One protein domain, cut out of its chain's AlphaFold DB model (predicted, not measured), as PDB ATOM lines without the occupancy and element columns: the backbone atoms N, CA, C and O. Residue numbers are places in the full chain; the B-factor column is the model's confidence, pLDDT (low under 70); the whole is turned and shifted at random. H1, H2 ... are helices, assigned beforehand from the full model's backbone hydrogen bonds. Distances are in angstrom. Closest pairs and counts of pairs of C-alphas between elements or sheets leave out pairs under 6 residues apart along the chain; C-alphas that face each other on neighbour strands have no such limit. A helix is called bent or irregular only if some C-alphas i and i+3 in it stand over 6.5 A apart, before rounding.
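What this domain is: This is residues 2 to 54 of the 180 residues of an uncharacterized protein of Rhynchophorus ferrugineus (UniProt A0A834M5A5). This domain has little regular structure: three short helices stand separately at the corners of a loop framework, with H2 and H3 towards opposite ends of the longest axis and H1 to one side. A loop, residues 12 to 23, swings out between H1 and H2, and residues 31 to 41 run lengthwise from H2 to H3. The 53 printed residues hold H1, H2, H3 in that order and no named strand; the class is all helix, with 21 residues in named elements. The whole is compact, radius of gyration of the C-alphas 11.2 A, spanning 31 by 26 by 14 A.

How they stand to each other: H1, residues 2 to 11, H2, residues 24 to 30, and H3, residues 42 to 45, are apart from one another. Residues 38 to 39 form a short parallel pairing with residues 52 to 53. O i to N i+4 pairs are within hydrogen-bond range in 4 of 6 cases in H1 and 2 of 3 in H2; H3 is too short for one.

Where its parts are: H1 begins at C-alpha 2 (-11.310, -23.855, 37.241), measures 14.6 A and is irregular, C-alphas 7 and 10 being 9.4 A apart. H2 measures 9.3 A and H3 5.5 A, ending at C-alpha 45 (-23.144, -34.562, 30.669).

The domain as a whole: The C-alphas farthest apart, of Lys 29 and Asp 42, are 31.6 A apart. The printed part has no cut; both links are long. Residues 2 and 45 to 47 have pLDDT under 70.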
ATOM      1  N   GLN A   2     -11.662 -24.227  35.857       58.91
ATOM      2  CA  GLN A   2     -11.310 -23.855  37.241       58.91
ATOM      3  C   GLN A   2     -11.817 -22.465  37.671       58.91
ATOM      4  O   GLN A   2     -11.992 -22.225  38.858       58.91
ATOM      5  N   THR A   3     -12.095 -21.553  36.736       81.44
ATOM      6  CA  THR A   3     -12.419 -20.156  37.066       81.44
ATOM      7  C   THR A   3     -13.791 -19.988  37.729       81.44
ATOM      8  O   THR A   3     -13.880 -19.319  38.750       81.44
ATOM      9  N   ILE A   4     -14.852 -20.629  37.219       86.31
ATOM     10  CA  ILE A   4     -16.217 -20.478  37.771       86.31
ATOM     11  C   ILE A   4     -16.323 -21.140  39.148       86.31
ATOM     12  O   ILE A   4     -16.782 -20.506  40.097       86.31
ATOM     13  N   THR A   5     -15.831 -22.375  39.287       85.25
ATOM     14  CA  THR A   5     -15.819 -23.086  40.574       85.25
ATOM     15  C   THR A   5     -14.953 -22.377  41.609       85.25
ATOM     16  O   THR A   5     -15.320 -22.338  42.774       85.25
ATOM     17  N   LYS A   6     -13.842 -21.749  41.204       88.44
ATOM     18  CA  LYS A   6     -13.005 -20.958  42.117       88.44
ATOM     19  C   LYS A   6     -13.679 -19.657  42.567       88.44
ATOM     20  O   LYS A   6     -13.506 -19.270  43.715       88.44
ATOM     21  N   ILE A   7     -14.422 -18.984  41.685       92.06
ATOM     22  CA  ILE A   7     -15.100 -17.713  42.002       92.06
ATOM     23  C   ILE A   7     -16.319 -17.942  42.897       92.06
ATOM     24  O   ILE A   7     -16.498 -17.243  43.893       92.06
ATOM     25  N   TYR A   8     -17.170 -18.903  42.537       92.75
ATOM     26  CA  TYR A   8     -18.451 -19.101  43.216       92.75
ATOM     27  C   TYR A   8     -18.400 -20.191  44.289       92.75
ATOM     28  O   TYR A   8     -19.143 -20.101  45.263       92.75
ATOM     29  N   GLY A   9     -17.506 -21.176  44.170       91.00
ATOM     30  CA  GLY A   9     -17.288 -22.209  45.184       91.00
ATOM     31  C   GLY A   9     -18.585 -22.883  45.620       91.00
ATOM     32  O   GLY A   9     -19.369 -23.351  44.796       91.00
ATOM     33  N   THR A  10     -18.834 -22.869  46.928       92.94
ATOM     34  CA  THR A  10     -20.028 -23.449  47.565       92.94
ATOM     35  C   THR A  10     -21.333 -22.720  47.240       92.94
ATOM     36  O   THR A  10     -22.399 -23.206  47.592       92.94
ATOM     37  N   LYS A  11     -21.283 -21.572  46.551       95.81
ATOM     38  CA  LYS A  11     -22.482 -20.863  46.080       95.81
ATOM     39  C   LYS A  11     -23.087 -21.500  44.827       95.81
ATOM     40  O   LYS A  11     -24.195 -21.125  44.448       95.81
ATOM     41  N   LEU A  12     -22.367 -22.402  44.159       95.50
ATOM     42  CA  LEU A  12     -22.864 -23.122  42.990       95.50
ATOM     43  C   LEU A  12     -23.848 -24.207  43.421       95.50
ATOM     44  O   LEU A  12     -23.490 -25.054  44.233       95.50
ATOM     45  N   LEU A  13     -25.054 -24.198  42.853       95.50
ATOM     46  CA  LEU A  13     -26.019 -25.281  43.009       95.50
ATOM     47  C   LEU A  13     -25.529 -26.517  42.235       95.50
ATOM     48  O   LEU A  13     -25.428 -26.441  41.003       95.50
ATOM     49  N   PRO A  14     -25.272 -27.650  42.910       93.44
ATOM     50  CA  PRO A  14     -24.938 -28.889  42.231       93.44
ATOM     51  C   PRO A  14     -26.073 -29.354  41.324       93.44
ATOM     52  O   PRO A  14     -27.250 -29.153  41.619       93.44
ATOM     53  N   TYR A  15     -25.707 -29.979  40.212       91.62
ATOM     54  CA  TYR A  15     -26.644 -30.633  39.318       91.62
ATOM     55  C   TYR A  15     -27.401 -31.752  40.046       91.62
ATOM     56  O   TYR A  15     -26.818 -32.519  40.814       91.62
ATOM     57  N   SER A  16     -28.695 -31.857  39.755       90.19
ATOM     58  CA  SER A  16     -29.540 -32.985  40.126       90.19
ATOM     59  C   SER A  16     -30.435 -33.350  38.945       90.19
ATOM     60  O   SER A  16     -30.910 -32.466  38.232       90.19
ATOM     61  N   ASP A  17     -30.693 -34.644  38.762       87.06
ATOM     62  CA  ASP A  17     -31.583 -35.146  37.710       87.06
ATOM     63  C   ASP A  17     -33.051 -34.723  37.917       87.06
ATOM     64  O   ASP A  17     -33.842 -34.742  36.974       87.06
ATOM     65  N   HIS A  18     -33.412 -34.301  39.134       88.31
ATOM     66  CA  HIS A  18     -34.764 -33.878  39.501       88.31
ATOM     67  C   HIS A  18     -34.763 -32.460  40.075       88.31
ATOM     68  O   HIS A  18     -33.874 -32.092  40.841       88.31
ATOM     69  N   MET A  19     -35.787 -31.666  39.749       90.81
ATOM     70  CA  MET A  19     -35.909 -30.276  40.211       90.81
ATOM     71  C   MET A  19     -36.940 -30.071  41.330       90.81
ATOM     72  O   MET A  19     -36.995 -28.983  41.889       90.81
ATOM     73  N   ASP A  20     -37.719 -31.088  41.712       90.44
ATOM     74  CA  ASP A  20     -38.855 -30.938  42.644       90.44
ATOM     75  C   ASP A  20     -38.468 -30.445  44.044       90.44
ATOM     76  O   ASP A  20     -39.255 -29.807  44.739       90.44
ATOM     77  N   HIS A  21     -37.237 -30.731  44.466       90.31
ATOM     78  CA  HIS A  21     -36.708 -30.297  45.757       90.31
ATOM     79  C   HIS A  21     -36.128 -28.873  45.715       90.31
ATOM     80  O   HIS A  21     -35.853 -28.285  46.766       90.31
ATOM     81  N   LEU A  22     -35.923 -28.308  44.518       92.81
ATOM     82  CA  LEU A  22     -35.346 -26.981  44.348       92.81
ATOM     83  C   LEU A  22     -36.379 -25.919  44.712       92.81
ATOM     84  O   LEU A  22     -37.248 -25.544  43.930       92.81
ATOM     85  N   SER A  23     -36.240 -25.396  45.923       92.62
ATOM     86  CA  SER A  23     -37.012 -24.266  46.422       92.62
ATOM     87  C   SER A  23     -36.092 -23.122  46.834       92.62
ATOM     88  O   SER A  23     -34.902 -23.321  47.102       92.62
ATOM     89  N   LEU A  24     -36.649 -21.911  46.950       92.88
ATOM     90  CA  LEU A  24     -35.913 -20.782  47.521       92.88
ATOM     91  C   LEU A  24     -35.422 -21.092  48.942       92.88
ATOM     92  O   LEU A  24     -34.321 -20.680  49.294       92.88
ATOM     93  N   ASP A  25     -36.183 -21.844  49.744       95.62
ATOM     94  CA  ASP A  25     -35.775 -22.244  51.096       95.62
ATOM     95  C   ASP A  25     -34.570 -23.196  51.074       95.62
ATOM     96  O   ASP A  25     -33.561 -22.925  51.732       95.62
ATOM     97  N   TYR A  26     -34.637 -24.238  50.239       96.44
ATOM     98  CA  TYR A  26     -33.540 -25.180  50.014       96.44
ATOM     99  C   TYR A  26     -32.267 -24.450  49.567       96.44
ATOM    100  O   TYR A  26     -31.211 -24.572  50.190       96.44
ATOM    101  N   MET A  27     -32.372 -23.623  48.523       96.25
ATOM    102  CA  MET A  27     -31.213 -22.931  47.968       96.25
ATOM    103  C   MET A  27     -30.642 -21.897  48.941       96.25
ATOM    104  O   MET A  27     -29.434 -21.864  49.145       96.25
ATOM    105  N   THR A  28     -31.475 -21.070  49.574       94.50
ATOM    106  CA  THR A  28     -30.982 -19.916  50.344       94.50
ATOM    107  C   THR A  28     -30.769 -20.215  51.825       94.50
ATOM    108  O   THR A  28     -29.704 -19.899  52.357       94.50
ATOM    109  N   LYS A  29     -31.742 -20.819  52.515       94.94
ATOM    110  CA  LYS A  29     -31.680 -20.989  53.972       94.94
ATOM    111  C   LYS A  29     -30.878 -22.215  54.366       94.94
ATOM    112  O   LYS A  29     -30.029 -22.105  55.250       94.94
ATOM    113  N   GLN A  30     -31.132 -23.339  53.698       96.19
ATOM    114  CA  GLN A  30     -30.540 -24.626  54.053       96.19
ATOM    115  C   GLN A  30     -29.094 -24.738  53.558       96.19
ATOM    116  O   GLN A  30     -28.204 -25.029  54.353       96.19
ATOM    117  N   PHE A  31     -28.842 -24.446  52.275       96.25
ATOM    118  CA  PHE A  31     -27.545 -24.738  51.647       96.25
ATOM    119  C   PHE A  31     -26.739 -23.523  51.165       96.25
ATOM    120  O   PHE A  31     -25.568 -23.674  50.825       96.25
ATOM    121  N   ARG A  32     -27.306 -22.307  51.180       96.50
ATOM    122  CA  ARG A  32     -26.627 -21.051  50.781       96.50
ATOM    123  C   ARG A  32     -26.131 -21.027  49.321       96.50
ATOM    124  O   ARG A  32     -25.209 -20.274  48.995       96.50
ATOM    125  N   TYR A  33     -26.769 -21.787  48.436       97.25
ATOM    126  CA  TYR A  33     -26.581 -21.687  46.992       97.25
ATOM    127  C   TYR A  33     -27.128 -20.356  46.458       97.25
ATOM    128  O   TYR A  33     -28.145 -19.842  46.923       97.25
ATOM    129  N   GLN A  34     -26.440 -19.790  45.466       95.56
ATOM    130  CA  GLN A  34     -26.769 -18.496  44.851       95.56
ATOM    131  C   GLN A  34     -26.730 -18.541  43.321       95.56
ATOM    132  O   GLN A  34     -27.334 -17.693  42.673       95.56
ATOM    133  N   VAL A  35     -26.005 -19.498  42.734       95.69
ATOM    134  CA  VAL A  35     -25.714 -19.513  41.299       95.69
ATOM    135  C   VAL A  35     -26.011 -20.886  40.716       95.69
ATOM    136  O   VAL A  35     -25.517 -21.899  41.204       95.69
ATOM    137  N   ILE A  36     -26.779 -20.903  39.629       94.69
ATOM    138  CA  ILE A  36     -26.985 -22.074  38.777       94.69
ATOM    139  C   ILE A  36     -26.189 -21.839  37.497       94.69
ATOM    140  O   ILE A  36     -26.369 -20.817  36.834       94.69
ATOM    141  N   VAL A  37     -25.302 -22.766  37.140       93.56
ATOM    142  CA  VAL A  37     -24.499 -22.660  35.915       93.56
ATOM    143  C   VAL A  37     -25.059 -23.613  34.883       93.56
ATOM    144  O   VAL A  37     -24.978 -24.824  35.050       93.56
ATOM    145  N   ILE A  38     -25.601 -23.061  33.802       92.38
ATOM    146  CA  ILE A  38     -26.149 -23.844  32.697       92.38
ATOM    147  C   ILE A  38     -25.116 -23.871  31.577       92.38
ATOM    148  O   ILE A  38     -24.784 -22.828  31.013       92.38
ATOM    149  N   TYR A  39     -24.611 -25.054  31.239       90.06
ATOM    150  CA  TYR A  39     -23.573 -25.209  30.226       90.06
ATOM    151  C   TYR A  39     -24.131 -25.840  28.951       90.06
ATOM    152  O   TYR A  39     -24.694 -26.935  28.959       90.06
ATOM    153  N   ARG A  40     -23.975 -25.127  27.830       87.31
ATOM    154  CA  ARG A  40     -24.638 -25.431  26.554       87.31
ATOM    155  C   ARG A  40     -23.823 -26.324  25.622       87.31
ATOM    156  O   ARG A  40     -23.764 -26.091  24.423       87.31
ATOM    157  N   SER A  41     -23.179 -27.339  26.177       83.31
ATOM    158  CA  SER A  41     -22.424 -28.338  25.422       83.31
ATOM    159  C   SER A  41     -22.596 -29.696  26.086       83.31
ATOM    160  O   SER A  41     -22.655 -29.785  27.315       83.31
ATOM    161  N   ASP A  42     -22.637 -30.757  25.280       73.81
ATOM    162  CA  ASP A  42     -22.769 -32.131  25.773       73.81
ATOM    163  C   ASP A  42     -21.621 -32.547  26.701       73.81
ATOM    164  O   ASP A  42     -21.784 -33.469  27.495       73.81
ATOM    165  N   ALA A  43     -20.510 -31.800  26.704       74.25
ATOM    166  CA  ALA A  43     -19.431 -31.945  27.674       74.25
ATOM    167  C   ALA A  43     -19.910 -31.871  29.141       74.25
ATOM    168  O   ALA A  43     -19.332 -32.531  30.000       74.25
ATOM    169  N   ALA A  44     -20.979 -31.119  29.442       71.88
ATOM    170  CA  ALA A  44     -21.537 -31.058  30.799       71.88
ATOM    171  C   ALA A  44     -22.193 -32.367  31.256       71.88
ATOM    172  O   ALA A  44     -22.292 -32.599  32.457       71.88
ATOM    173  N   ARG A  45     -22.588 -33.245  30.325       67.00
ATOM    174  CA  ARG A  45     -23.144 -34.562  30.669       67.00
ATOM    175  C   ARG A  45     -22.078 -35.507  31.234       67.00
ATOM    176  O   ARG A  45     -22.417 -36.469  31.913       67.00
ATOM    177  N   PHE A  46     -20.793 -35.235  30.991       68.19
ATOM    178  CA  PHE A  46     -19.682 -36.089  31.413       68.19
ATOM    179  C   PHE A  46     -19.108 -35.664  32.772       68.19
ATOM    180  O   PHE A  46     -17.973 -35.198  32.876       68.19
ATOM    181  N   GLY A  47     -19.899 -35.849  33.830       65.44
ATOM    182  CA  GLY A  47     -19.376 -35.897  35.201       65.44
ATOM    183  C   GLY A  47     -18.944 -34.557  35.802       65.44
ATOM    184  O   GLY A  47     -18.057 -34.539  36.653       65.44
ATOM    185  N   GLN A  48     -19.545 -33.437  35.385       80.56
ATOM    186  CA  GLN A  48     -19.338 -32.136  36.031       80.56
ATOM    187  C   GLN A  48     -20.502 -31.829  36.986       80.56
ATOM    188  O   GLN A  48     -21.512 -31.281  36.548       80.56
ATOM    189  N   PRO A  49     -20.380 -32.118  38.297       87.06
ATOM    190  CA  PRO A  49     -21.500 -32.056  39.242       87.06
ATOM    191  C   PRO A  49     -22.009 -30.636  39.521       87.06
ATOM    192  O   PRO A  49     -22.967 -30.470  40.261       87.06
ATOM    193  N   LEU A  50     -21.373 -29.602  38.965       90.75
ATOM    194  CA  LEU A  50     -21.729 -28.193  39.165       90.75
ATOM    195  C   LEU A  50     -22.267 -27.525  37.891       90.75
ATOM    196  O   LEU A  50     -22.534 -26.325  37.902       90.75
ATOM    197  N   LEU A  51     -22.387 -28.272  36.787       90.69
ATOM    198  CA  LEU A  51     -22.866 -27.757  35.508       90.69
ATOM    199  C   LEU A  51     -24.191 -28.417  35.143       90.69
ATOM    200  O   LEU A  51     -24.259 -29.617  34.899       90.69
ATOM    201  N   TRP A  52     -25.237 -27.607  35.051       92.31
ATOM    202  CA  TRP A  52     -26.543 -28.046  34.592       92.31
ATOM    203  C   TRP A  52     -26.540 -28.182  33.064       92.31
ATOM    204  O   TRP A  52     -26.130 -27.244  32.366       92.31
ATOM    205  N   PRO A  53     -26.986 -29.323  32.515       90.75
ATOM    206  CA  PRO A  53     -27.008 -29.536  31.077       90.75
ATOM    207  C   PRO A  53     -28.088 -28.680  30.405       90.75
ATOM    208  O   PRO A  53     -29.092 -28.307  31.013       90.75
ATOM    209  N   SER A  54     -27.930 -28.428  29.100       89.38
ATOM    210  CA  SER A  54     -28.922 -27.701  28.289       89.38
ATOM    211  C   SER A  54     -30.352 -28.216  28.442       89.38
ATOM    212  O   SER A  54     -31.284 -27.414  28.411       89.38
TER     213      SER A  54